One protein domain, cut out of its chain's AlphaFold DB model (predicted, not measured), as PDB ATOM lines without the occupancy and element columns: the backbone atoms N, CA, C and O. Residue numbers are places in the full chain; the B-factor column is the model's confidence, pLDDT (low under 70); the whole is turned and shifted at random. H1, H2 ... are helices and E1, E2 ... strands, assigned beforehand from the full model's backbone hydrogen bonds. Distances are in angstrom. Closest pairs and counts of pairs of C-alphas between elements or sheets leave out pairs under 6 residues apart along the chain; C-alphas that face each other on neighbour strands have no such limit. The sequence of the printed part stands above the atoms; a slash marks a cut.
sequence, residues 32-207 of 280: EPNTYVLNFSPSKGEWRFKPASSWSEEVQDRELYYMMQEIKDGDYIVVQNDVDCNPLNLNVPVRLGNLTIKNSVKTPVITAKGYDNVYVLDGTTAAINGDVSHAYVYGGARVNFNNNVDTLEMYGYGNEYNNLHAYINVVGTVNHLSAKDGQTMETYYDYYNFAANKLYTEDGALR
ATOM      1  N   GLU A  32      50.298 -14.811   6.476       84.44
ATOM      2  CA  GLU A  32      49.200 -15.769   6.469       84.44
ATOM      3  C   GLU A  32      48.970 -16.222   5.019       84.44
ATOM      4  O   GLU A  32      48.968 -15.369   4.125       84.44
ATOM      5  N   PRO A  33      48.855 -17.538   4.767       92.50
ATOM      6  CA  PRO A  33      48.662 -18.058   3.423       92.50
ATOM      7  C   PRO A  33      47.478 -17.398   2.724       92.50
ATOM      8  O   PRO A  33      46.386 -17.297   3.290       92.50
ATOM      9  N   ASN A  34      47.668 -16.990   1.471       95.06
ATOM     10  CA  ASN A  34      46.543 -16.549   0.659       95.06
ATOM     11  C   ASN A  34      45.755 -17.773   0.198       95.06
ATOM     12  O   ASN A  34      46.332 -18.791  -0.181       95.06
ATOM     13  N   THR A  35      44.428 -17.664   0.205       96.44
ATOM     14  CA  THR A  35      43.549 -18.711  -0.322       96.44
ATOM     15  C   THR A  35      42.971 -18.279  -1.659       96.44
ATOM     16  O   THR A  35      42.368 -17.210  -1.766       96.44
ATOM     17  N   TYR A  36      43.138 -19.126  -2.671       96.81
ATOM     18  CA  TYR A  36      42.576 -18.935  -4.002       96.81
ATOM     19  C   TYR A  36      41.493 -19.978  -4.247       96.81
ATOM     20  O   TYR A  36      41.759 -21.179  -4.297       96.81
ATOM     21  N   VAL A  37      40.261 -19.518  -4.420       95.94
ATOM     22  CA  VAL A  37      39.130 -20.390  -4.731       95.94
ATOM     23  C   VAL A  37      38.879 -20.346  -6.229       95.94
ATOM     24  O   VAL A  37      38.647 -19.272  -6.783       95.94
ATOM     25  N   LEU A  38      38.919 -21.505  -6.875       95.69
ATOM     26  CA  LEU A  38      38.771 -21.684  -8.312       95.69
ATOM     27  C   LEU A  38      37.397 -22.267  -8.613       95.69
ATOM     28  O   LEU A  38      37.010 -23.264  -8.007       95.69
ATOM     29  N   ASN A  39      36.692 -21.665  -9.567       94.06
ATOM     30  CA  ASN A  39      35.436 -22.182 -10.101       94.06
ATOM     31  C   ASN A  39      35.360 -21.927 -11.610       94.06
ATOM     32  O   ASN A  39      35.975 -20.984 -12.126       94.06
ATOM     33  N   PHE A  40      34.616 -22.765 -12.322       93.31
ATOM     34  CA  PHE A  40      34.329 -22.532 -13.725       93.31
ATOM     35  C   PHE A  40      33.273 -21.432 -13.859       93.31
ATOM     36  O   PHE A  40      32.293 -21.398 -13.119       93.31
ATOM     37  N   SER A  41      33.469 -20.511 -14.800       91.56
ATOM     38  CA  SER A  41      32.498 -19.467 -15.118       91.56
ATOM     39  C   SER A  41      31.783 -19.821 -16.425       91.56
ATOM     40  O   SER A  41      32.366 -19.625 -17.494       91.56
ATOM     41  N   PRO A  42      30.521 -20.299 -16.394       89.62
ATOM     42  CA  PRO A  42      29.789 -20.652 -17.612       89.62
ATOM     43  C   PRO A  42      29.611 -19.478 -18.575       89.62
ATOM     44  O   PRO A  42      29.703 -19.655 -19.784       89.62
ATOM     45  N   SER A  43      29.405 -18.267 -18.047       90.06
ATOM     46  CA  SER A  43      29.226 -17.059 -18.860       90.06
ATOM     47  C   SER A  43      30.493 -16.634 -19.603       90.06
ATOM     48  O   SER A  43      30.394 -15.983 -20.641       90.06
ATOM     49  N   LYS A  44      31.675 -17.004 -19.091       90.88
ATOM     50  CA  LYS A  44      32.976 -16.707 -19.710       90.88
ATOM     51  C   LYS A  44      33.589 -17.914 -20.425       90.88
ATOM     52  O   LYS A  44      34.502 -17.743 -21.223       90.88
ATOM     53  N   GLY A  45      33.095 -19.122 -20.158       92.44
ATOM     54  CA  GLY A  45      33.595 -20.365 -20.744       92.44
ATOM     55  C   GLY A  45      34.981 -20.784 -20.241       92.44
ATOM     56  O   GLY A  45      35.661 -21.559 -20.913       92.44
ATOM     57  N   GLU A  46      35.418 -20.291 -19.081       94.38
ATOM     58  CA  GLU A  46      36.766 -20.526 -18.558       94.38
ATOM     59  C   GLU A  46      36.810 -20.641 -17.029       94.38
ATOM     60  O   GLU A  46      35.898 -20.219 -16.314       94.38
ATOM     61  N   TRP A  47      37.905 -21.212 -16.524       95.75
ATOM     62  CA  TRP A  47      38.195 -21.264 -15.094       95.75
ATOM     63  C   TRP A  47      38.676 -19.909 -14.583       95.75
ATOM     64  O   TRP A  47      39.509 -19.243 -15.200       95.75
ATOM     65  N   ARG A  48      38.163 -19.519 -13.420       95.62
ATOM     66  CA  ARG A  48      38.432 -18.233 -12.779       95.62
ATOM     67  C   ARG A  48      38.763 -18.465 -11.314       95.62
ATOM     68  O   ARG A  48      38.387 -19.491 -10.749       95.62
ATOM     69  N   PHE A  49      39.434 -17.505 -10.692       96.50
ATOM     70  CA  PHE A  49      39.736 -17.556  -9.265       96.50
ATOM     71  C   PHE A  49      39.266 -16.309  -8.518       96.50
ATOM     72  O   PHE A  49      39.045 -15.248  -9.113       96.50
ATOM     73  N   LYS A  50      39.158 -16.444  -7.195       94.94
ATOM     74  CA  LYS A  50      38.941 -15.354  -6.237       94.94
ATOM     75  C   LYS A  50      39.893 -15.513  -5.043       94.94
ATOM     76  O   LYS A  50      40.038 -16.640  -4.567       94.94
ATOM     77  N   PRO A  51      40.520 -14.431  -4.543       92.56
ATOM     78  CA  PRO A  51      41.278 -14.457  -3.294       92.56
ATOM     79  C   PRO A  51      40.303 -14.436  -2.107       92.56
ATOM     80  O   PRO A  51      39.937 -13.378  -1.599       92.56
ATOM     81  N   ALA A  52      39.795 -15.603  -1.729       87.94
ATOM     82  CA  ALA A  52      38.752 -15.771  -0.721       87.94
ATOM     83  C   ALA A  52      38.813 -17.184  -0.128       87.94
ATOM     84  O   ALA A  52      39.526 -18.044  -0.635       87.94
ATOM     85  N   SER A  53      38.030 -17.450   0.917       81.19
ATOM     86  CA  SER A  53      37.871 -18.796   1.488       81.19
ATOM     87  C   SER A  53      36.771 -19.630   0.813       81.19
ATOM     88  O   SER A  53      36.742 -20.851   0.955       81.19
ATOM     89  N   SER A  54      35.851 -19.001   0.071       86.19
ATOM     90  CA  SER A  54      34.760 -19.669  -0.657       86.19
ATOM     91  C   SER A  54      34.332 -18.882  -1.906       86.19
ATOM     92  O   SER A  54      34.731 -17.729  -2.080       86.19
ATOM     93  N   TRP A  55      33.534 -19.495  -2.799       88.50
ATOM     94  CA  TRP A  55      32.881 -18.718  -3.862       88.50
ATOM     95  C   TRP A  55      31.852 -17.780  -3.240       88.50
ATOM     96  O   TRP A  55      30.991 -18.226  -2.487       88.50
ATOM     97  N   SER A  56      31.872 -16.521  -3.648       84.31
ATOM     98  CA  SER A  56      30.771 -15.583  -3.435       84.31
ATOM     99  C   SER A  56      30.607 -14.749  -4.693       84.31
ATOM    100  O   SER A  56      31.607 -14.417  -5.327       84.31
ATOM    101  N   GLU A  57      29.379 -14.407  -5.072       83.50
ATOM    102  CA  GLU A  57      29.100 -13.530  -6.217       83.50
ATOM    103  C   GLU A  57      29.559 -12.081  -5.982       83.50
ATOM    104  O   GLU A  57      29.815 -11.356  -6.938       83.50
ATOM    105  N   GLU A  58      29.750 -11.686  -4.722       82.69
ATOM    106  CA  GLU A  58      30.105 -10.320  -4.315       82.69
ATOM    107  C   GLU A  58      31.565  -9.954  -4.616       82.69
ATOM    108  O   GLU A  58      31.914  -8.782  -4.744       82.69
ATOM    109  N   VAL A  59      32.436 -10.960  -4.726       85.19
ATOM    110  CA  VAL A  59      33.864 -10.765  -4.994       85.19
ATOM    111  C   VAL A  59      34.119 -10.908  -6.490       85.19
ATOM    112  O   VAL A  59      33.713 -11.897  -7.103       85.19
ATOM    113  N   GLN A  60      34.829  -9.950  -7.085       88.81
ATOM    114  CA  GLN A  60      35.186 -10.006  -8.500       88.81
ATOM    115  C   GLN A  60      36.139 -11.175  -8.789       88.81
ATOM    116  O   GLN A  60      37.134 -11.380  -8.093       88.81
ATOM    117  N   ASP A  61      35.841 -11.938  -9.840       93.56
ATOM    118  CA  ASP A  61      36.654 -13.060 -10.299       93.56
ATOM    119  C   ASP A  61      37.741 -12.631 -11.299       93.56
ATOM    120  O   ASP A  61      37.551 -11.745 -12.138       93.56
ATOM    121  N   ARG A  62      38.882 -13.318 -11.269       95.69
ATOM    122  CA  ARG A  62      40.042 -13.048 -12.131       95.69
ATOM    123  C   ARG A  62      40.465 -14.296 -12.908       95.69
ATOM    124  O   ARG A  62      40.184 -15.423 -12.508       95.69
ATOM    125  N   GLU A  63      41.125 -14.082 -14.037       96.31
ATOM    126  CA  GLU A  63      41.741 -15.104 -14.885       96.31
ATOM    127  C   GLU A  63      42.814 -15.854 -14.088       96.31
ATOM    128  O   GLU A  63      43.620 -15.215 -13.412       96.31
ATOM    129  N   LEU A  64      42.926 -17.180 -14.234       96.69
ATOM    130  CA  LEU A  64      43.960 -17.965 -13.534       96.69
ATOM    131  C   LEU A  64      45.390 -17.444 -13.761       96.69
ATOM    132  O   LEU A  64      46.240 -17.594 -12.889       96.69
ATOM    133  N   TYR A  65      45.650 -16.785 -14.894       96.25
ATOM    134  CA  TYR A  65      46.932 -16.141 -15.190       96.25
ATOM    135  C   TYR A  65      47.422 -15.222 -14.063       96.25
ATOM    136  O   TYR A  65      48.605 -15.238 -13.731       96.25
ATOM    137  N   TYR A  66      46.532 -14.447 -13.444       97.00
ATOM    138  CA  TYR A  66      46.935 -13.538 -12.376       97.00
ATOM    139  C   TYR A  66      47.247 -14.266 -11.071       97.00
ATOM    140  O   TYR A  66      48.223 -13.928 -10.410       97.00
ATOM    141  N   MET A  67      46.488 -15.314 -10.740       97.19
ATOM    142  CA  MET A  67      46.818 -16.179  -9.604       97.19
ATOM    143  C   MET A  67      48.222 -16.761  -9.773       97.19
ATOM    144  O   MET A  67      49.011 -16.746  -8.837       97.19
ATOM    145  N   MET A  68      48.566 -17.209 -10.982       96.44
ATOM    146  CA  MET A  68      49.879 -17.783 -11.289       96.44
ATOM    147  C   MET A  68      51.050 -16.811 -11.078       96.44
ATOM    148  O   MET A  68      52.171 -17.260 -10.852       96.44
ATOM    149  N   GLN A  69      50.812 -15.499 -11.141       96.00
ATOM    150  CA  GLN A  69      51.820 -14.479 -10.829       96.00
ATOM    151  C   GLN A  69      51.931 -14.194  -9.328       96.00
ATOM    152  O   GLN A  69      52.978 -13.755  -8.849       96.00
ATOM    153  N   GLU A  70      50.834 -14.384  -8.599       95.31
ATOM    154  CA  GLU A  70      50.691 -13.960  -7.209       95.31
ATOM    155  C   GLU A  70      51.023 -15.090  -6.223       95.31
ATOM    156  O   GLU A  70      51.618 -14.806  -5.177       95.31
ATOM    157  N   ILE A  71      50.711 -16.339  -6.588       97.25
ATOM    158  CA  ILE A  71      50.821 -17.534  -5.744       97.25
ATOM    159  C   ILE A  71      52.253 -17.802  -5.265       97.25
ATOM    160  O   ILE A  71      53.223 -17.660  -6.016       97.25
ATOM    161  N   LYS A  72      52.385 -18.196  -3.997       97.12
ATOM    162  CA  LYS A  72      53.667 -18.457  -3.325       97.12
ATOM    163  C   LYS A  72      53.648 -19.796  -2.598       97.12
ATOM    164  O   LYS A  72      52.595 -20.398  -2.403       97.12
ATOM    165  N   ASP A  73      54.828 -20.257  -2.191       97.75
ATOM    166  CA  ASP A  73      54.936 -21.433  -1.329       97.75
ATOM    167  C   ASP A  73      54.125 -21.221  -0.041       97.75
ATOM    168  O   ASP A  73      54.180 -20.153   0.573       97.75
ATOM    169  N   GLY A  74      53.371 -22.243   0.355       97.19
ATOM    170  CA  GLY A  74      52.492 -22.219   1.522       97.19
ATOM    171  C   GLY A  74      51.074 -21.711   1.254       97.19
ATOM    172  O   GLY A  74      50.212 -21.964   2.089       97.19
ATOM    173  N   ASP A  75      50.797 -21.080   0.104       98.00
ATOM    174  CA  ASP A  75      49.443 -20.635  -0.261       98.00
ATOM    175  C   ASP A  75      48.473 -21.815  -0.463       98.00
ATOM    176  O   ASP A  75      48.873 -22.975  -0.641       98.00
ATOM    177  N   TYR A  76      47.175 -21.508  -0.420       98.00
ATOM    178  CA  TYR A  76      46.086 -22.479  -0.451       98.00
ATOM    179  C   TYR A  76      45.277 -22.381  -1.742       98.00
ATOM    180  O   TYR A  76      44.988 -21.290  -2.235       98.00
ATOM    181  N   ILE A  77      44.843 -23.531  -2.252       98.00
ATOM    182  CA  ILE A  77      43.922 -23.619  -3.386       98.00
ATOM    183  C   ILE A  77      42.684 -24.407  -2.979       98.00
ATOM    184  O   ILE A  77      42.782 -25.507  -2.443       98.00
ATOM    185  N   VAL A  78      41.511 -23.869  -3.306       96.94
ATOM    186  CA  VAL A  78      40.233 -24.575  -3.206       96.94
ATOM    187  C   VAL A  78      39.642 -24.698  -4.602       96.94
ATOM    188  O   VAL A  78      39.272 -23.699  -5.209       96.94
ATOM    189  N   VAL A  79      39.531 -25.915  -5.117       95.88
ATOM    190  CA  VAL A  79      38.847 -26.204  -6.378       95.88
ATOM    191  C   VAL A  79      37.412 -26.602  -6.070       95.88
ATOM    192  O   VAL A  79      37.169 -27.530  -5.296       95.88
ATOM    193  N   GLN A  80      36.463 -25.913  -6.692       91.38
ATOM    194  CA  GLN A  80      35.050 -26.272  -6.658       91.38
ATOM    195  C   GLN A  80      34.448 -26.119  -8.053       91.38
ATOM    196  O   GLN A  80      34.796 -25.182  -8.765       91.38
ATOM    197  N   ASN A  81      33.580 -27.040  -8.456       84.94
ATOM    198  CA  ASN A  81      32.904 -26.980  -9.746       84.94
ATOM    199  C   ASN A  81      31.649 -27.865  -9.799       84.94
ATOM    200  O   ASN A  81      31.699 -29.063 -10.088       84.94
ATOM    201  N   ASP A  82      30.507 -27.234  -9.590       83.25
ATOM    202  CA  ASP A  82      29.180 -27.842  -9.620       83.25
ATOM    203  C   ASP A  82      28.549 -27.895 -11.022       83.25
ATOM    204  O   ASP A  82      27.420 -28.364 -11.168       83.25
ATOM    205  N   VAL A  83      29.271 -27.467 -12.064       84.88
ATOM    206  CA  VAL A  83      28.777 -27.430 -13.447       84.88
ATOM    207  C   VAL A  83      29.590 -28.325 -14.384       84.88
ATOM    208  O   VAL A  83      30.780 -28.571 -14.186       84.88
ATOM    209  N   ASP A  84      28.948 -28.822 -15.443       86.94
ATOM    210  CA  ASP A  84      29.663 -29.504 -16.524       86.94
ATOM    211  C   ASP A  84      30.526 -28.489 -17.287       86.94
ATOM    212  O   ASP A  84      30.044 -27.435 -17.711       86.94
ATOM    213  N   CYS A  85      31.819 -28.771 -17.425       87.19
ATOM    214  CA  CYS A  85      32.785 -27.814 -17.953       87.19
ATOM    215  C   CYS A  85      33.991 -28.494 -18.609       87.19
ATOM    216  O   CYS A  85      34.140 -29.718 -18.590       87.19
ATOM    217  N   ASN A  86      34.901 -27.683 -19.153       87.38
ATOM    218  CA  ASN A  86      36.219 -28.164 -19.560       87.38
ATOM    219  C   ASN A  86      37.030 -28.583 -18.319       87.38
ATOM    220  O   ASN A  86      37.019 -27.852 -17.324       87.38
ATOM    221  N   PRO A  87      37.755 -29.716 -18.351       88.50
ATOM    222  CA  PRO A  87      38.526 -30.180 -17.201       88.50
ATOM    223  C   PRO A  87      39.601 -29.159 -16.809       88.50
ATOM    224  O   PRO A  87      40.276 -28.590 -17.670       88.50
ATOM    225  N   LEU A  88      39.774 -28.934 -15.503       95.62
ATOM    226  CA  LEU A  88      40.866 -28.111 -14.990       95.62
ATOM    227  C   LEU A  88      42.171 -28.901 -15.068       95.62
ATOM    228  O   LEU A  88      42.299 -29.942 -14.431       95.62
ATOM    229  N   ASN A  89      43.152 -28.377 -15.795       96.38
ATOM    230  CA  ASN A  89      44.538 -28.821 -15.698       96.38
ATOM    231  C   ASN A  89      45.382 -27.635 -15.230       96.38
ATOM    232  O   ASN A  89      45.607 -26.691 -15.988       96.38
ATOM    233  N   LEU A  90      45.780 -27.663 -13.961       97.44
ATOM    234  CA  LEU A  90      46.500 -26.576 -13.315       97.44
ATOM    235  C   LEU A  90      47.899 -27.046 -12.923       97.44
ATOM    236  O   LEU A  90      48.045 -28.050 -12.234       97.44
ATOM    237  N   ASN A  91      48.921 -26.287 -13.311       98.19
ATOM    238  CA  ASN A  91      50.305 -26.535 -12.920       98.19
ATOM    239  C   ASN A  91      50.867 -25.310 -12.197       98.19
ATOM    240  O   ASN A  91      51.168 -24.314 -12.851       98.19
ATOM    241  N   VAL A  92      50.989 -25.385 -10.870       97.62
ATOM    242  CA  VAL A  92      51.510 -24.312 -10.015       97.62
ATOM    243  C   VAL A  92      52.988 -24.544  -9.668       97.62
ATOM    244  O   VAL A  92      53.358 -25.621  -9.204       97.62
ATOM    245  N   PRO A  93      53.879 -23.546  -9.829       97.25
ATOM    246  CA  PRO A  93      55.324 -23.712  -9.639       97.25
ATOM    247  C   PRO A  93      55.765 -23.615  -8.165       97.25
ATOM    248  O   PRO A  93      56.904 -23.231  -7.881       97.25
ATOM    249  N   VAL A  94      54.877 -23.934  -7.226       98.00
ATOM    250  CA  VAL A  94      55.054 -23.750  -5.776       98.00
ATOM    251  C   VAL A  94      54.680 -25.020  -5.015       98.00
ATOM    252  O   VAL A  94      54.040 -25.915  -5.571       98.00
ATOM    253  N   ARG A  95      55.091 -25.109  -3.750       98.38
ATOM    254  CA  ARG A  95      54.568 -26.083  -2.787       98.38
ATOM    255  C   ARG A  95      53.347 -25.481  -2.097       98.38
ATOM    256  O   ARG A  95      53.461 -24.431  -1.471       98.38
ATOM    257  N   LEU A  96      52.191 -26.125  -2.202       98.62
ATOM    258  CA  LEU A  96      50.967 -25.626  -1.573       98.62
ATOM    259  C   LEU A  96      50.896 -26.056  -0.111       98.62
ATOM    260  O   LEU A  96      51.170 -27.213   0.211       98.62
ATOM    261  N   GLY A  97      50.454 -25.154   0.761       98.31
ATOM    262  CA  GLY A  97      50.155 -25.516   2.149       98.31
ATOM    263  C   GLY A  97      48.839 -26.295   2.275       98.31
ATOM    264  O   GLY A  97      48.667 -27.131   3.165       98.31
ATOM    265  N   ASN A  98      47.906 -26.050   1.353       97.44
ATOM    266  CA  ASN A  98      46.615 -26.724   1.295       97.44
ATOM    267  C   ASN A  98      46.114 -26.800  -0.151       97.44
ATOM    268  O   ASN A  98      46.100 -25.798  -0.869       97.44
ATOM    269  N   LEU A  99      45.645 -27.977  -0.548       98.50
ATOM    270  CA  LEU A  99      44.757 -28.147  -1.686       98.50
ATOM    271  C   LEU A  99      43.457 -28.781  -1.201       98.50
ATOM    272  O   LEU A  99      43.478 -29.885  -0.672       98.50
ATOM    273  N   THR A 100      42.327 -28.129  -1.434       98.00
ATOM    274  CA  THR A 100      41.000 -28.706  -1.202       98.00
ATOM    275  C   THR A 100      40.278 -28.864  -2.529       98.00
ATOM    276  O   THR A 100      40.216 -27.921  -3.314       98.00
ATOM    277  N   ILE A 101      39.698 -30.032  -2.782       96.44
ATOM    278  CA  ILE A 101      38.870 -30.295  -3.959       96.44
ATOM    279  C   ILE A 101      37.514 -30.781  -3.470       96.44
ATOM    280  O   ILE A 101      37.419 -31.771  -2.745       96.44
ATOM    281  N   LYS A 102      36.464 -30.071  -3.870       93.06
ATOM    282  CA  LYS A 102      35.078 -30.389  -3.533       93.06
ATOM    283  C   LYS A 102      34.200 -30.223  -4.756       93.06
ATOM    284  O   LYS A 102      34.521 -29.386  -5.591       93.06
ATOM    285  N   ASN A 103      33.086 -30.953  -4.822       84.44
ATOM    286  CA  ASN A 103      32.056 -30.819  -5.854       84.44
ATOM    287  C   ASN A 103      32.689 -30.686  -7.242       84.44
ATOM    288  O   ASN A 103      32.787 -29.572  -7.730       84.44
ATOM    289  N   SER A 104      33.209 -31.760  -7.839       75.69
ATOM    290  CA  SER A 104      33.856 -31.662  -9.155       75.69
ATOM    291  C   SER A 104      33.227 -32.615 -10.160       75.69
ATOM    292  O   SER A 104      33.401 -33.829 -10.063       75.69
ATOM    293  N   VAL A 105      32.499 -32.056 -11.136       81.06
ATOM    294  CA  VAL A 105      31.836 -32.824 -12.211       81.06
ATOM    295  C   VAL A 105      32.846 -33.485 -13.160       81.06
ATOM    296  O   VAL A 105      32.629 -34.602 -13.629       81.06
ATOM    297  N   LYS A 106      33.968 -32.814 -13.446       89.50
ATOM    298  CA  LYS A 106      35.097 -33.362 -14.215       89.50
ATOM    299  C   LYS A 106      36.314 -33.458 -13.327       89.50
ATOM    300  O   LYS A 106      36.589 -32.521 -12.595       89.50
ATOM    301  N   THR A 107      37.094 -34.523 -13.478       93.19
ATOM    302  CA  THR A 107      38.342 -34.726 -12.740       93.19
ATOM    303  C   THR A 107      39.332 -33.576 -12.984       93.19
ATOM    304  O   THR A 107      39.877 -33.480 -14.088       93.19
ATOM    305  N   PRO A 108      39.603 -32.714 -11.988       95.25
ATOM    306  CA  PRO A 108      40.680 -31.752 -12.073       95.25
ATOM    307  C   PRO A 108      42.020 -32.478 -11.909       95.25
ATOM    308  O   PRO A 108      42.161 -33.396 -11.096       95.25
ATOM    309  N   VAL A 109      43.006 -32.038 -12.682       97.56
ATOM    310  CA  VAL A 109      44.402 -32.463 -12.583       97.56
ATOM    311  C   VAL A 109      45.191 -31.291 -12.024       97.56
ATOM    312  O   VAL A 109      45.339 -30.267 -12.693       97.56
ATOM    313  N   ILE A 110      45.680 -31.424 -10.792       98.38
ATOM    314  CA  ILE A 110      46.452 -30.373 -10.127       98.38
ATOM    315  C   ILE A 110      47.889 -30.852  -9.976       98.38
ATOM    316  O   ILE A 110      48.141 -31.913  -9.413       98.38
ATOM    317  N   THR A 111      48.824 -30.060 -10.489       98.75
ATOM    318  CA  THR A 111      50.264 -30.288 -10.395       98.75
ATOM    319  C   THR A 111      50.902 -29.182  -9.576       98.75
ATOM    320  O   THR A 111      50.687 -28.008  -9.869       98.75
ATOM    321  N   ALA A 112      51.686 -29.550  -8.567       98.69
ATOM    322  CA  ALA A 112      52.469 -28.636  -7.741       98.69
ATOM    323  C   ALA A 112      53.861 -29.226  -7.468       98.69
ATOM    324  O   ALA A 112      54.111 -30.403  -7.726       98.69
ATOM    325  N   LYS A 113      54.777 -28.439  -6.888       98.31
ATOM    326  CA  LYS A 113      56.059 -28.982  -6.388       98.31
ATOM    327  C   LYS A 113      55.865 -29.971  -5.234       98.31
ATOM    328  O   LYS A 113      56.749 -30.772  -4.959       98.31
ATOM    329  N   GLY A 114      54.733 -29.873  -4.548       98.56
ATOM    330  CA  GLY A 114      54.312 -30.739  -3.459       98.56
ATOM    331  C   GLY A 114      53.197 -30.080  -2.657       98.56
ATOM    332  O   GLY A 114      52.820 -28.933  -2.923       98.56
ATOM    333  N   TYR A 115      52.704 -30.803  -1.662       98.81
ATOM    334  CA  TYR A 115      51.571 -30.400  -0.843       98.81
ATOM    335  C   TYR A 115      51.857 -30.713   0.618       98.81
ATOM    336  O   TYR A 115      52.265 -31.830   0.940       98.81
ATOM    337  N   ASP A 116      51.613 -29.755   1.509       98.69
ATOM    338  CA  ASP A 116      51.575 -30.054   2.941       98.69
ATOM    339  C   ASP A 116      50.298 -30.832   3.267       98.69
ATOM    340  O   ASP A 116      50.371 -31.907   3.854       98.69
ATOM    341  N   ASN A 117      49.141 -30.337   2.811       98.75
ATOM    342  CA  ASN A 117      47.855 -30.998   3.013       98.75
ATOM    343  C   ASN A 117      47.027 -31.052   1.725       98.75
ATOM    344  O   ASN A 117      46.926 -30.057   1.003       98.75
ATOM    345  N   VAL A 118      46.370 -32.184   1.483       98.88
ATOM    346  CA  VAL A 118      45.379 -32.358   0.416       98.88
ATOM    347  C   VAL A 118      44.077 -32.867   1.017       98.88
ATOM    348  O   VAL A 118      44.091 -33.846   1.749       98.88
ATOM    349  N   TYR A 119      42.958 -32.240   0.677       98.50
ATOM    350  CA  TYR A 119      41.612 -32.631   1.084       98.50
ATOM    351  C   TYR A 119      40.794 -32.935  -0.170       98.50
ATOM    352  O   TYR A 119      40.535 -32.041  -0.977       98.50
ATOM    353  N   VAL A 120      40.373 -34.185  -0.338       98.00
ATOM    354  CA  VAL A 120      39.450 -34.591  -1.405       98.00
ATOM    355  C   VAL A 120      38.129 -34.960  -0.755       98.00
ATOM    356  O   VAL A 120      38.036 -35.965  -0.051       98.00
ATOM    357  N   LEU A 121      37.131 -34.096  -0.933       96.00
ATOM    358  CA  LEU A 121      35.851 -34.234  -0.247       96.00
ATOM    359  C   LEU A 121      34.957 -35.290  -0.907       96.00
ATOM    360  O   LEU A 121      35.195 -35.710  -2.041       96.00
ATOM    361  N   ASP A 122      33.911 -35.683  -0.184       94.00
ATOM    362  CA  ASP A 122      32.949 -36.700  -0.606       94.00
ATOM    363  C   ASP A 122      32.419 -36.482  -2.038       94.00
ATOM    364  O   ASP A 122      32.285 -35.353  -2.521       94.00
ATOM    365  N   GLY A 123      32.190 -37.592  -2.746       89.88
ATOM    366  CA  GLY A 123      31.675 -37.623  -4.119       89.88
ATOM    367  C   GLY A 123      32.562 -36.963  -5.184       89.88
ATOM    368  O   GLY A 123      32.147 -36.836  -6.336       89.88
ATOM    369  N   THR A 124      33.777 -36.527  -4.838       93.19
ATOM    370  CA  THR A 124      34.649 -35.761  -5.738       93.19
ATOM    371  C   THR A 124      35.690 -36.655  -6.403       93.19
ATOM    372  O   THR A 124      36.264 -37.534  -5.764       93.19
ATOM    373  N   THR A 125      35.972 -36.420  -7.690       94.50
ATOM    374  CA  THR A 125      37.087 -37.081  -8.390       94.50
ATOM    375  C   THR A 125      38.282 -36.135  -8.518       94.50
ATOM    376  O   THR A 125      38.064 -34.958  -8.785       94.50
ATOM    377  N   ALA A 126      39.523 -36.615  -8.379       96.88
ATOM    378  CA  ALA A 126      40.736 -35.798  -8.519       96.88
ATOM    379  C   ALA A 126      41.974 -36.582  -8.990       96.88
ATOM    380  O   ALA A 126      42.124 -37.769  -8.702       96.88
ATOM    381  N   ALA A 127      42.895 -35.892  -9.666       98.06
ATOM    382  CA  ALA A 127      44.248 -36.375  -9.927       98.06
ATOM    383  C   ALA A 127      45.280 -35.366  -9.407       98.06
ATOM    384  O   ALA A 127      45.245 -34.186  -9.766       98.06
ATOM    385  N   ILE A 128      46.191 -35.836  -8.557       98.75
ATOM    386  CA  ILE A 128      47.155 -35.007  -7.830       98.75
ATOM    387  C   ILE A 128      48.574 -35.391  -8.251       98.75
ATOM    388  O   ILE A 128      48.960 -36.556  -8.141       98.75
ATOM    389  N   ASN A 129      49.349 -34.409  -8.712       98.69
ATOM    390  CA  ASN A 129      50.738 -34.581  -9.138       98.69
ATOM    391  C   ASN A 129      51.660 -33.742  -8.240       98.69
ATOM    392  O   ASN A 129      51.573 -32.514  -8.225       98.69
ATOM    393  N   GLY A 130      52.565 -34.406  -7.527       98.62
ATOM    394  CA  GLY A 130      53.456 -33.820  -6.523       98.62
ATOM    395  C   GLY A 130      53.365 -34.562  -5.189       98.62
ATOM    396  O   GLY A 130      52.312 -35.099  -4.851       98.62
ATOM    397  N   ASP A 131      54.473 -34.618  -4.448       98.81
ATOM    398  CA  ASP A 131      54.523 -35.340  -3.170       98.81
ATOM    399  C   ASP A 131      53.611 -34.679  -2.127       98.81
ATOM    400  O   ASP A 131      53.620 -33.454  -1.964       98.81
ATOM    401  N   VAL A 132      52.842 -35.494  -1.407       98.94
ATOM    402  CA  VAL A 132      51.863 -35.058  -0.405       98.94
ATOM    403  C   VAL A 132      52.332 -35.475   0.982       98.94
ATOM    404  O   VAL A 132      52.581 -36.651   1.224       98.94
ATOM    405  N   SER A 133      52.425 -34.531   1.914       98.88
ATOM    406  CA  SER A 133      52.751 -34.854   3.308       98.88
ATOM    407  C   SER A 133      51.549 -35.436   4.052       98.88
ATOM    408  O   SER A 133      51.681 -36.448   4.731       98.88
ATOM    409  N   HIS A 134      50.363 -34.853   3.886       98.88
ATOM    410  CA  HIS A 134      49.146 -35.387   4.483       98.88
ATOM    411  C   HIS A 134      47.969 -35.322   3.509       98.88
ATOM    412  O   HIS A 134      47.638 -34.261   2.978       98.88
ATOM    413  N   ALA A 135      47.337 -36.461   3.253       98.88
ATOM    414  CA  ALA A 135      46.163 -36.575   2.403       98.88
ATOM    415  C   ALA A 135      44.947 -36.968   3.240       98.88
ATOM    416  O   ALA A 135      44.998 -37.943   3.975       98.88
ATOM    417  N   TYR A 136      43.847 -36.248   3.066       98.62
ATOM    418  CA  TYR A 136      42.547 -36.510   3.662       98.62
ATOM    419  C   TYR A 136      41.552 -36.819   2.547       98.62
ATOM    420  O   TYR A 136      41.305 -35.981   1.675       98.62
ATOM    421  N   VAL A 137      40.983 -38.020   2.554       98.44
ATOM    422  CA  VAL A 137      40.044 -38.485   1.528       98.44
ATOM    423  C   VAL A 137      38.736 -38.881   2.196       98.44
ATOM    424  O   VAL A 137      38.722 -39.765   3.049       98.44
ATOM    425  N   TYR A 138      37.642 -38.225   1.817       96.38
ATOM    426  CA  TYR A 138      36.347 -38.370   2.485       96.38
ATOM    427  C   TYR A 138      35.331 -39.128   1.630       96.38
ATOM    428  O   TYR A 138      35.246 -38.915   0.421       96.38
ATOM    429  N   GLY A 139      34.515 -39.956   2.283       94.50
ATOM    430  CA  GLY A 139      33.335 -40.597   1.704       94.50
ATOM    431  C   GLY A 139      33.629 -41.380   0.426       94.50
ATOM    432  O   GLY A 139      34.588 -42.144   0.366       94.50
ATOM    433  N   GLY A 140      32.808 -41.182  -0.604       94.50
ATOM    434  CA  GLY A 140      32.907 -41.812  -1.923       94.50
ATOM    435  C   GLY A 140      33.883 -41.136  -2.892       94.50
ATOM    436  O   GLY A 140      33.727 -41.271  -4.111       94.50
ATOM    437  N   ALA A 141      34.854 -40.361  -2.396       96.38
ATOM    438  CA  ALA A 141      35.838 -39.687  -3.237       96.38
ATOM    439  C   ALA A 141      36.645 -40.672  -4.103       96.38
ATOM    440  O   ALA A 141      36.961 -41.791  -3.697       96.38
ATOM    441  N   ARG A 142      37.017 -40.230  -5.308       97.06
ATOM    442  CA  ARG A 142      37.815 -40.995  -6.276       97.06
ATOM    443  C   ARG A 142      39.097 -40.244  -6.601       97.06
ATOM    444  O   ARG A 142      39.074 -39.268  -7.345       97.06
ATOM    445  N   VAL A 143      40.230 -40.672  -6.065       98.12
ATOM    446  CA  VAL A 143      41.483 -39.921  -6.191       98.12
ATOM    447  C   VAL A 143      42.628 -40.787  -6.682       98.12
ATOM    448  O   VAL A 143      42.800 -41.932  -6.265       98.12
ATOM    449  N   ASN A 144      43.432 -40.205  -7.567       98.50
ATOM    450  CA  ASN A 144      44.725 -40.746  -7.944       98.50
ATOM    451  C   ASN A 144      45.842 -39.794  -7.497       98.50
ATOM    452  O   ASN A 144      45.893 -38.643  -7.940       98.50
ATOM    453  N   PHE A 145      46.734 -40.279  -6.638       98.88
ATOM    454  CA  PHE A 145      47.971 -39.597  -6.275       98.88
ATOM    455  C   PHE A 145      49.111 -40.166  -7.120       98.88
ATOM    456  O   PHE A 145      49.511 -41.318  -6.968       98.88
ATOM    457  N   ASN A 146      49.666 -39.354  -8.014       98.69
ATOM    458  CA  ASN A 146      50.690 -39.807  -8.959       98.69
ATOM    459  C   ASN A 146      52.120 -39.776  -8.384       98.69
ATOM    460  O   ASN A 146      53.083 -40.088  -9.083       98.69
ATOM    461  N   ASN A 147      52.257 -39.419  -7.108       98.81
ATOM    462  CA  ASN A 147      53.514 -39.240  -6.383       98.81
ATOM    463  C   ASN A 147      53.410 -39.845  -4.976       98.81
ATOM    464  O   ASN A 147      52.435 -40.532  -4.668       98.81
ATOM    465  N   ASN A 148      54.430 -39.639  -4.139       98.81
ATOM    466  CA  ASN A 148      54.442 -40.204  -2.795       98.81
ATOM    467  C   ASN A 148      53.425 -39.492  -1.904       98.81
ATOM    468  O   ASN A 148      53.242 -38.276  -1.995       98.81
ATOM    469  N   VAL A 149      52.809 -40.256  -1.010       98.88
ATOM    470  CA  VAL A 149      51.986 -39.726   0.077       98.88
ATOM    471  C   VAL A 149      52.633 -40.171   1.378       98.88
ATOM    472  O   VAL A 149      52.840 -41.357   1.583       98.88
ATOM    473  N   ASP A 150      52.998 -39.253   2.261       98.75
ATOM    474  CA  ASP A 150      53.555 -39.654   3.553       98.75
ATOM    475  C   ASP A 150      52.446 -40.252   4.431       98.75
ATOM    476  O   ASP A 150      52.431 -41.460   4.665       98.75
ATOM    477  N   THR A 151      51.452 -39.450   4.803       98.81
ATOM    478  CA  THR A 151      50.284 -39.924   5.552       98.81
ATOM    479  C   THR A 151      49.012 -39.803   4.721       98.81
ATOM    480  O   THR A 151      48.720 -38.741   4.171       98.81
ATOM    481  N   LEU A 152      48.240 -40.886   4.634       98.81
ATOM    482  CA  LEU A 152      46.936 -40.934   3.986       98.81
ATOM    483  C   LEU A 152      45.864 -41.306   5.008       98.81
ATOM    484  O   LEU A 152      45.847 -42.422   5.528       98.81
ATOM    485  N   GLU A 153      44.938 -40.388   5.253       98.44
ATOM    486  CA  GLU A 153      43.752 -40.617   6.062       98.44
ATOM    487  C   GLU A 153      42.504 -40.731   5.184       98.44
ATOM    488  O   GLU A 153      42.142 -39.819   4.437       98.44
ATOM    489  N   MET A 154      41.833 -41.873   5.290       98.06
ATOM    490  CA  MET A 154      40.524 -42.113   4.704       98.06
ATOM    491  C   MET A 154      39.461 -41.973   5.791       98.06
ATOM    492  O   MET A 154      39.532 -42.627   6.830       98.06
ATOM    493  N   TYR A 155      38.454 -41.156   5.525       96.62
ATOM    494  CA  TYR A 155      37.328 -40.938   6.418       96.62
ATOM    495  C   TYR A 155      36.042 -41.373   5.747       96.62
ATOM    496  O   TYR A 155      35.727 -40.928   4.643       96.62
ATOM    497  N   GLY A 156      35.287 -42.223   6.430       94.12
ATOM    498  CA  GLY A 156      33.971 -42.603   5.958       94.12
ATOM    499  C   GLY A 156      32.972 -41.451   6.013       94.12
ATOM    500  O   GLY A 156      33.223 -40.407   6.622       94.12
ATOM    501  N   TYR A 157      31.836 -41.620   5.345       90.06
ATOM    502  CA  TYR A 157      30.778 -40.613   5.306       90.06
ATOM    503  C   TYR A 157      29.399 -41.268   5.311       90.06
ATOM    504  O   TYR A 157      29.186 -42.271   4.643       90.06
ATOM    505  N   GLY A 158      28.453 -40.683   6.046       85.56
ATOM    506  CA  GLY A 158      27.110 -41.240   6.231       85.56
ATOM    507  C   GLY A 158      26.923 -41.962   7.568       85.56
ATOM    508  O   GLY A 158      27.820 -41.998   8.409       85.56
ATOM    509  N   ASN A 159      25.712 -42.492   7.772       82.81
ATOM    510  CA  ASN A 159      25.254 -43.083   9.041       82.81
ATOM    511  C   ASN A 159      25.258 -44.621   9.039       82.81
ATOM    512  O   ASN A 159      24.740 -45.241   9.968       82.81
ATOM    513  N   GLU A 160      25.727 -45.242   7.960       84.50
ATOM    514  CA  GLU A 160      25.737 -46.694   7.832       84.50
ATOM    515  C   GLU A 160      26.960 -47.322   8.501       84.50
ATOM    516  O   GLU A 160      27.975 -46.668   8.733       84.50
ATOM    517  N   TYR A 161      26.839 -48.604   8.839       72.44
ATOM    518  CA  TYR A 161      27.948 -49.383   9.374       72.44
ATOM    519  C   TYR A 161      28.965 -49.656   8.260       72.44
ATOM    520  O   TYR A 161      28.559 -50.076   7.177       72.44
ATOM    521  N   ASN A 162      30.263 -49.473   8.530       76.38
ATOM    522  CA  ASN A 162      31.335 -49.487   7.524       76.38
ATOM    523  C   ASN A 162      31.130 -48.443   6.413       76.38
ATOM    524  O   ASN A 162      31.021 -48.784   5.240       76.38
ATOM    525  N   ASN A 163      31.134 -47.164   6.777       90.44
ATOM    526  CA  ASN A 163      30.895 -46.037   5.866       90.44
ATOM    527  C   ASN A 163      32.116 -45.614   5.012       90.44
ATOM    528  O   ASN A 163      32.192 -44.468   4.556       90.44
ATOM    529  N   LEU A 164      33.091 -46.505   4.806       94.62
ATOM    530  CA  LEU A 164      34.247 -46.258   3.939       94.62
ATOM    531  C   LEU A 164      33.886 -46.578   2.483       94.62
ATOM    532  O   LEU A 164      33.637 -47.735   2.169       94.62
ATOM    533  N   HIS A 165      33.955 -45.584   1.590       95.81
ATOM    534  CA  HIS A 165      33.586 -45.747   0.170       95.81
ATOM    535  C   HIS A 165      34.604 -45.160  -0.823       95.81
ATOM    536  O   HIS A 165      34.356 -45.089  -2.029       95.81
ATOM    537  N   ALA A 166      35.775 -44.733  -0.347       97.06
ATOM    538  CA  ALA A 166      36.739 -44.039  -1.191       97.06
ATOM    539  C   ALA A 166      37.456 -44.994  -2.161       97.06
ATOM    540  O   ALA A 166      37.874 -46.102  -1.802       97.06
ATOM    541  N   TYR A 167      37.664 -44.521  -3.389       98.19
ATOM    542  CA  TYR A 167      38.472 -45.177  -4.413       98.19
ATOM    543  C   TYR A 167      39.798 -44.436  -4.534       98.19
ATOM    544  O   TYR A 167      39.847 -43.312  -5.039       98.19
ATOM    545  N   ILE A 168      40.874 -45.053  -4.062       98.62
ATOM    546  CA  ILE A 168      42.186 -44.418  -3.961       98.62
ATOM    547  C   ILE A 168      43.199 -45.254  -4.726       98.62
ATOM    548  O   ILE A 168      43.291 -46.463  -4.527       98.62
ATOM    549  N   ASN A 169      43.991 -44.600  -5.569       98.50
ATOM    550  CA  ASN A 169      45.205 -45.166  -6.143       98.50
ATOM    551  C   ASN A 169      46.391 -44.254  -5.810       98.50
ATOM    552  O   ASN A 169      46.263 -43.027  -5.864       98.50
ATOM    553  N   VAL A 170      47.525 -44.854  -5.451       98.81
ATOM    554  CA  VAL A 170      48.787 -44.140  -5.261       98.81
ATOM    555  C   VAL A 170      49.887 -44.802  -6.086       98.81
ATOM    556  O   VAL A 170      50.247 -45.962  -5.871       98.81
ATOM    557  N   VAL A 171      50.453 -44.034  -7.017       98.62
ATOM    558  CA  VAL A 171      51.569 -44.463  -7.871       98.62
ATOM    559  C   VAL A 171      52.887 -44.475  -7.092       98.62
ATOM    560  O   VAL A 171      53.719 -45.357  -7.303       98.62
ATOM    561  N   GLY A 172      53.087 -43.507  -6.192       98.50
ATOM    562  CA  GLY A 172      54.238 -43.465  -5.287       98.50
ATOM    563  C   GLY A 172      54.117 -44.440  -4.115       98.50
ATOM    564  O   GLY A 172      53.262 -45.327  -4.097       98.50
ATOM    565  N   THR A 173      54.998 -44.290  -3.129       98.75
ATOM    566  CA  THR A 173      54.904 -45.007  -1.846       98.75
ATOM    567  C   THR A 173      53.893 -44.342  -0.914       98.75
ATOM    568  O   THR A 173      53.642 -43.141  -1.044       98.75
ATOM    569  N   VAL A 174      53.378 -45.103   0.063       98.81
ATOM    570  CA  VAL A 174      52.612 -44.541   1.192       98.81
ATOM    571  C   VAL A 174      53.220 -44.943   2.527       98.81
ATOM    572  O   VAL A 174      53.308 -46.135   2.818       98.81
ATOM    573  N   ASN A 175      53.644 -43.977   3.347       98.56
ATOM    574  CA  ASN A 175      54.303 -44.301   4.618       98.56
ATOM    575  C   ASN A 175      53.298 -44.748   5.679       98.56
ATOM    576  O   ASN A 175      53.583 -45.692   6.418       98.56
ATOM    577  N   HIS A 176      52.117 -44.135   5.721       98.69
ATOM    578  CA  HIS A 176      51.053 -44.475   6.660       98.69
ATOM    579  C   HIS A 176      49.672 -44.341   6.014       98.69
ATOM    580  O   HIS A 176      49.368 -43.332   5.386       98.69
ATOM    581  N   LEU A 177      48.840 -45.369   6.176       98.69
ATOM    582  CA  LEU A 177      47.414 -45.361   5.870       98.69
ATOM    583  C   LEU A 177      46.642 -45.517   7.177       98.69
ATOM    584  O   LEU A 177      46.791 -46.540   7.850       98.69
ATOM    585  N   SER A 178      45.750 -44.573   7.461       98.06
ATOM    586  CA  SER A 178      44.720 -44.720   8.485       98.06
ATOM    587  C   SER A 178      43.342 -44.585   7.850       98.06
ATOM    588  O   SER A 178      43.072 -43.607   7.160       98.06
ATOM    589  N   ALA A 179      42.458 -45.556   8.051       97.69
ATOM    590  CA  ALA A 179      41.085 -45.477   7.561       97.69
ATOM    591  C   ALA A 179      40.112 -45.603   8.722       97.69
ATOM    592  O   ALA A 179      40.185 -46.575   9.477       97.69
ATOM    593  N   LYS A 180      39.225 -44.620   8.866       95.69
ATOM    594  CA  LYS A 180      38.368 -44.457  10.038       95.69
ATOM    595  C   LYS A 180      36.912 -44.293   9.641       95.69
ATOM    596  O   LYS A 180      36.595 -43.636   8.648       95.69
ATOM    597  N   ASP A 181      36.035 -44.839  10.469       93.75
ATOM    598  CA  ASP A 181      34.612 -44.544  10.423       93.75
ATOM    599  C   ASP A 181      34.369 -43.035  10.569       93.75
ATOM    600  O   ASP A 181      34.967 -42.381  11.427       93.75
ATOM    601  N   GLY A 182      33.485 -42.477   9.744       89.12
ATOM    602  CA  GLY A 182      33.175 -41.045   9.762       89.12
ATOM    603  C   GLY A 182      32.426 -40.556  11.007       89.12
ATOM    604  O   GLY A 182      32.377 -39.350  11.252       89.12
ATOM    605  N   GLN A 183      31.824 -41.461  11.784       88.25
ATOM    606  CA  GLN A 183      30.989 -41.135  12.943       88.25
ATOM    607  C   GLN A 183      31.612 -41.583  14.251       88.25
ATOM    608  O   GLN A 183      31.759 -40.789  15.179       88.25
ATOM    609  N   THR A 184      31.945 -42.870  14.341       90.25
ATOM    610  CA  THR A 184      32.487 -43.456  15.571       90.25
ATOM    611  C   THR A 184      33.981 -43.201  15.701       90.25
ATOM    612  O   THR A 184      34.520 -43.336  16.798       90.25
ATOM    613  N   MET A 185      34.638 -42.814  14.599       91.44
ATOM    614  CA  MET A 185      36.092 -42.692  14.488       91.44
ATOM    615  C   MET A 185      36.819 -44.018  14.758       91.44
ATOM    616  O   MET A 185      38.011 -44.016  15.066       91.44
ATOM    617  N   GLU A 186      36.114 -45.149  14.646       93.06
ATOM    618  CA  GLU A 186      36.707 -46.480  14.732       93.06
ATOM    619  C   GLU A 186      37.662 -46.706  13.558       93.06
ATOM    620  O   GLU A 186      37.332 -46.426  12.408       93.06
ATOM    621  N   THR A 187      38.859 -47.208  13.849       95.31
ATOM    622  CA  THR A 187      39.893 -47.434  12.837       95.31
ATOM    623  C   THR A 187      39.741 -48.819  12.207       95.31
ATOM    624  O   THR A 187      39.922 -49.831  12.880       95.31
ATOM    625  N   TYR A 188      39.495 -48.863  10.900       94.75
ATOM    626  CA  TYR A 188      39.425 -50.095  10.107       94.75
ATOM    627  C   TYR A 188      40.798 -50.534   9.577       94.75
ATOM    628  O   TYR A 188      41.121 -51.723   9.582       94.75
ATOM    629  N   TYR A 189      41.628 -49.578   9.144       96.75
ATOM    630  CA  TYR A 189      42.997 -49.828   8.683       96.75
ATOM    631  C   TYR A 189      43.974 -48.901   9.397       96.75
ATOM    632  O   TYR A 189      43.707 -47.710   9.536       96.75
ATOM    633  N   ASP A 190      45.113 -49.452   9.809       98.00
ATOM    634  CA  ASP A 190      46.239 -48.708  10.376       98.00
ATOM    635  C   ASP A 190      47.539 -49.407   9.964       98.00
ATOM    636  O   ASP A 190      48.028 -50.312  10.644       98.00
ATOM    637  N   TYR A 191      48.011 -49.095   8.758       98.56
ATOM    638  CA  TYR A 191      49.077 -49.832   8.071       98.56
ATOM    639  C   TYR A 191      50.160 -48.888   7.557       98.56
ATOM    640  O   TYR A 191      49.923 -47.707   7.324       98.56
ATOM    641  N   TYR A 192      51.359 -49.420   7.339       98.56
ATOM    642  CA  TYR A 192      52.564 -48.637   7.085       98.56
ATOM    643  C   TYR A 192      53.352 -49.146   5.881       98.56
ATOM    644  O   TYR A 192      53.269 -50.321   5.525       98.56
ATOM    645  N   ASN A 193      54.210 -48.287   5.330       97.81
ATOM    646  CA  ASN A 193      55.244 -48.630   4.348       97.81
ATOM    647  C   ASN A 193      54.704 -49.380   3.116       97.81
ATOM    648  O   ASN A 193      55.238 -50.419   2.724       97.81
ATOM    649  N   PHE A 194      53.637 -48.862   2.511       98.62
ATOM    650  CA  PHE A 194      53.132 -49.370   1.244       98.62
ATOM    651  C   PHE A 194      54.167 -49.153   0.141       98.62
ATOM    652  O   PHE A 194      54.623 -48.030  -0.100       98.62
ATOM    653  N   ALA A 195      54.510 -50.233  -0.559       98.56
ATOM    654  CA  ALA A 195      55.404 -50.162  -1.705       98.56
ATOM    655  C   ALA A 195      54.807 -49.316  -2.845       98.56
ATOM    656  O   ALA A 195      53.590 -49.187  -2.986       98.56
ATOM    657  N   ALA A 196      55.686 -48.761  -3.683       98.56
ATOM    658  CA  ALA A 196      55.279 -47.919  -4.801       98.56
ATOM    659  C   ALA A 196      54.334 -48.658  -5.759       98.56
ATOM    660  O   ALA A 196      54.571 -49.825  -6.089       98.56
ATOM    661  N   ASN A 197      53.295 -47.963  -6.229       98.25
ATOM    662  CA  ASN A 197      52.289 -48.479  -7.161       98.25
ATOM    663  C   ASN A 197      51.516 -49.692  -6.607       98.25
ATOM    664  O   ASN A 197      51.145 -50.601  -7.356       98.25
ATOM    665  N   LYS A 198      51.341 -49.757  -5.279       98.31
ATOM    666  CA  LYS A 198      50.620 -50.854  -4.614       98.31
ATOM    667  C   LYS A 198      49.400 -50.422  -3.824       98.31
ATOM    668  O   LYS A 198      48.478 -51.233  -3.758       98.31
ATOM    669  N   LEU A 199      49.365 -49.227  -3.223       98.50
ATOM    670  CA  LEU A 199      48.187 -48.807  -2.455       98.50
ATOM    671  C   LEU A 199      46.999 -48.609  -3.402       98.50
ATOM    672  O   LEU A 199      47.019 -47.734  -4.268       98.50
ATOM    673  N   TYR A 200      45.972 -49.435  -3.215       97.75
ATOM    674  CA  TYR A 200      44.738 -49.400  -3.984       97.75
ATOM    675  C   TYR A 200      43.545 -49.726  -3.085       97.75
ATOM    676  O   TYR A 200      43.533 -50.759  -2.402       97.75
ATOM    677  N   THR A 201      42.539 -48.856  -3.107       98.25
ATOM    678  CA  THR A 201      41.247 -49.084  -2.458       98.25
ATOM    679  C   THR A 201      40.126 -49.025  -3.479       98.25
ATOM    680  O   THR A 201      40.142 -48.218  -4.410       98.25
ATOM    681  N   GLU A 202      39.134 -49.882  -3.289       97.56
ATOM    682  CA  GLU A 202      37.950 -49.947  -4.134       97.56
ATOM    683  C   GLU A 202      36.729 -49.993  -3.235       97.56
ATOM    684  O   GLU A 202      36.585 -50.950  -2.473       97.56
ATOM    685  N   ASP A 203      35.889 -48.959  -3.321       95.81
ATOM    686  CA  ASP A 203      34.727 -48.789  -2.445       95.81
ATOM    687  C   ASP A 203      35.118 -48.916  -0.959       95.81
ATOM    688  O   ASP A 203      34.601 -49.745  -0.219       95.81
ATOM    689  N   GLY A 204      36.169 -48.187  -0.561       95.25
ATOM    690  CA  GLY A 204      36.727 -48.196   0.797       95.25
ATOM    691  C   GLY A 204      37.479 -49.465   1.207       95.25
ATOM    692  O   GLY A 204      38.265 -49.428   2.153       95.25
ATOM    693  N   ALA A 205      37.325 -50.583   0.498       96.62
ATOM    694  CA  ALA A 205      38.042 -51.817   0.802       96.62
ATOM    695  C   ALA A 205      39.501 -51.746   0.329       96.62
ATOM    696  O   ALA A 205      39.769 -51.456  -0.840       96.62
ATOM    697  N   LEU A 206      40.456 -52.073   1.208       97.94
ATOM    698  CA  LEU A 206      41.860 -52.213   0.819       97.94
ATOM    699  C   LEU A 206      42.035 -53.467  -0.049       97.94
ATOM    700  O   LEU A 206      41.762 -54.584   0.390       97.94
ATOM    701  N   ARG A 207      42.505 -53.282  -1.285       98.12
ATOM    702  CA  ARG A 207      42.717 -54.370  -2.259       98.12
ATOM    703  C   ARG A 207      44.182 -54.771  -2.408       98.12
ATOM    704  O   ARG A 207      44.483 -55.760  -3.067       98.12
TER     705      ARG A 207
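AT A GLANCE: This is residues 32 to 207 of the 280 residues of an uncharacterized protein of Lachnospiraceae bacterium (UniProt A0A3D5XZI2). The chain is wound in stacked turns, a solenoid whose two walls are sheets face to face: E3, E5, E7, E9, E11 and E13 in one, E4, E6, E8, E10 and E12 in the other. The hairpin of E1 and E2, with H1 over E2, caps one end of the stack, and E14 and E15 end it at the other. The printed part has 176 residues, with one named helix and 15 named strands, in the order E1, E2, H1, then E3 to E15. The sheets run E2 E1 E3 E5 E7 E9 E11 E13 E14 and E4 E6 E8 E10 E12 E15, both mixed. The class is mostly strand, and the whole is compact, with a radius of gyration of the C-alphas of 16.1 A and spans of 44 by 32 by 29 A.

IN THESE COORDINATES: Begin in the larger sheet, at C-alpha 35 at (43.549, -18.711, -0.322), where E1, residues 35 to 41, sets out on its 18.5 A. Its other strands are E2, 46 to 51, 17.0 A; E3, 76 to 81; E5, 95 to 104, 22.4 A, which bends by 63 degrees at residue 98; E7, 114 to 120; E9, 132 to 138; E11, 149 to 155; E13, 174 to 180; and E14, 187 to 194, 17.7 A. The second sheet holds E4, 89 to 91; E6, 109 to 111; E8, 125 to 129; E10, 142 to 145; E12, 167 to 170; and E15, 200 to 202, ending at C-alpha 202 at (37.950, -49.947, -4.134). H1 takes residues 64 to 70.

HOW THE PARTS SIT: The larger sheet is twisted. Look at E7 and E9, parallel at 3 degrees, with N 136 and O 118 2.8 A apart. At its edges E2 is antiparallel to E1, with N 39 and O 48 3.0 A apart, and E14 to E13, with N 177 and O 191 2.8 A apart; both pairs are hairpins. The two sheets form a sandwich, two sheets face to face, their facing parts 8.5 A centre to centre. In the second, E8 and E10 are parallel, with N 126 and O 142 2.9 A apart, and E15 is antiparallel to E12, with N 201 and O 168 2.9 A apart. H1 is on the larger sheet, over E2 at a height of 9.2 A; their closest C-alphas are those of Leu 64 and Arg 48, 5.6 A apart. In H1 every O i to N i+4 pair is within hydrogen-bond range.

THE WHOLE: The two farthest C-alphas, those of Glu 58 and Ala 195, are 47.3 A apart. The printed part has no cut. The long links are E2 to H1 and E11 to E12. Mean pLDDT of the printed part is 94.7, and no printed residue is under 70.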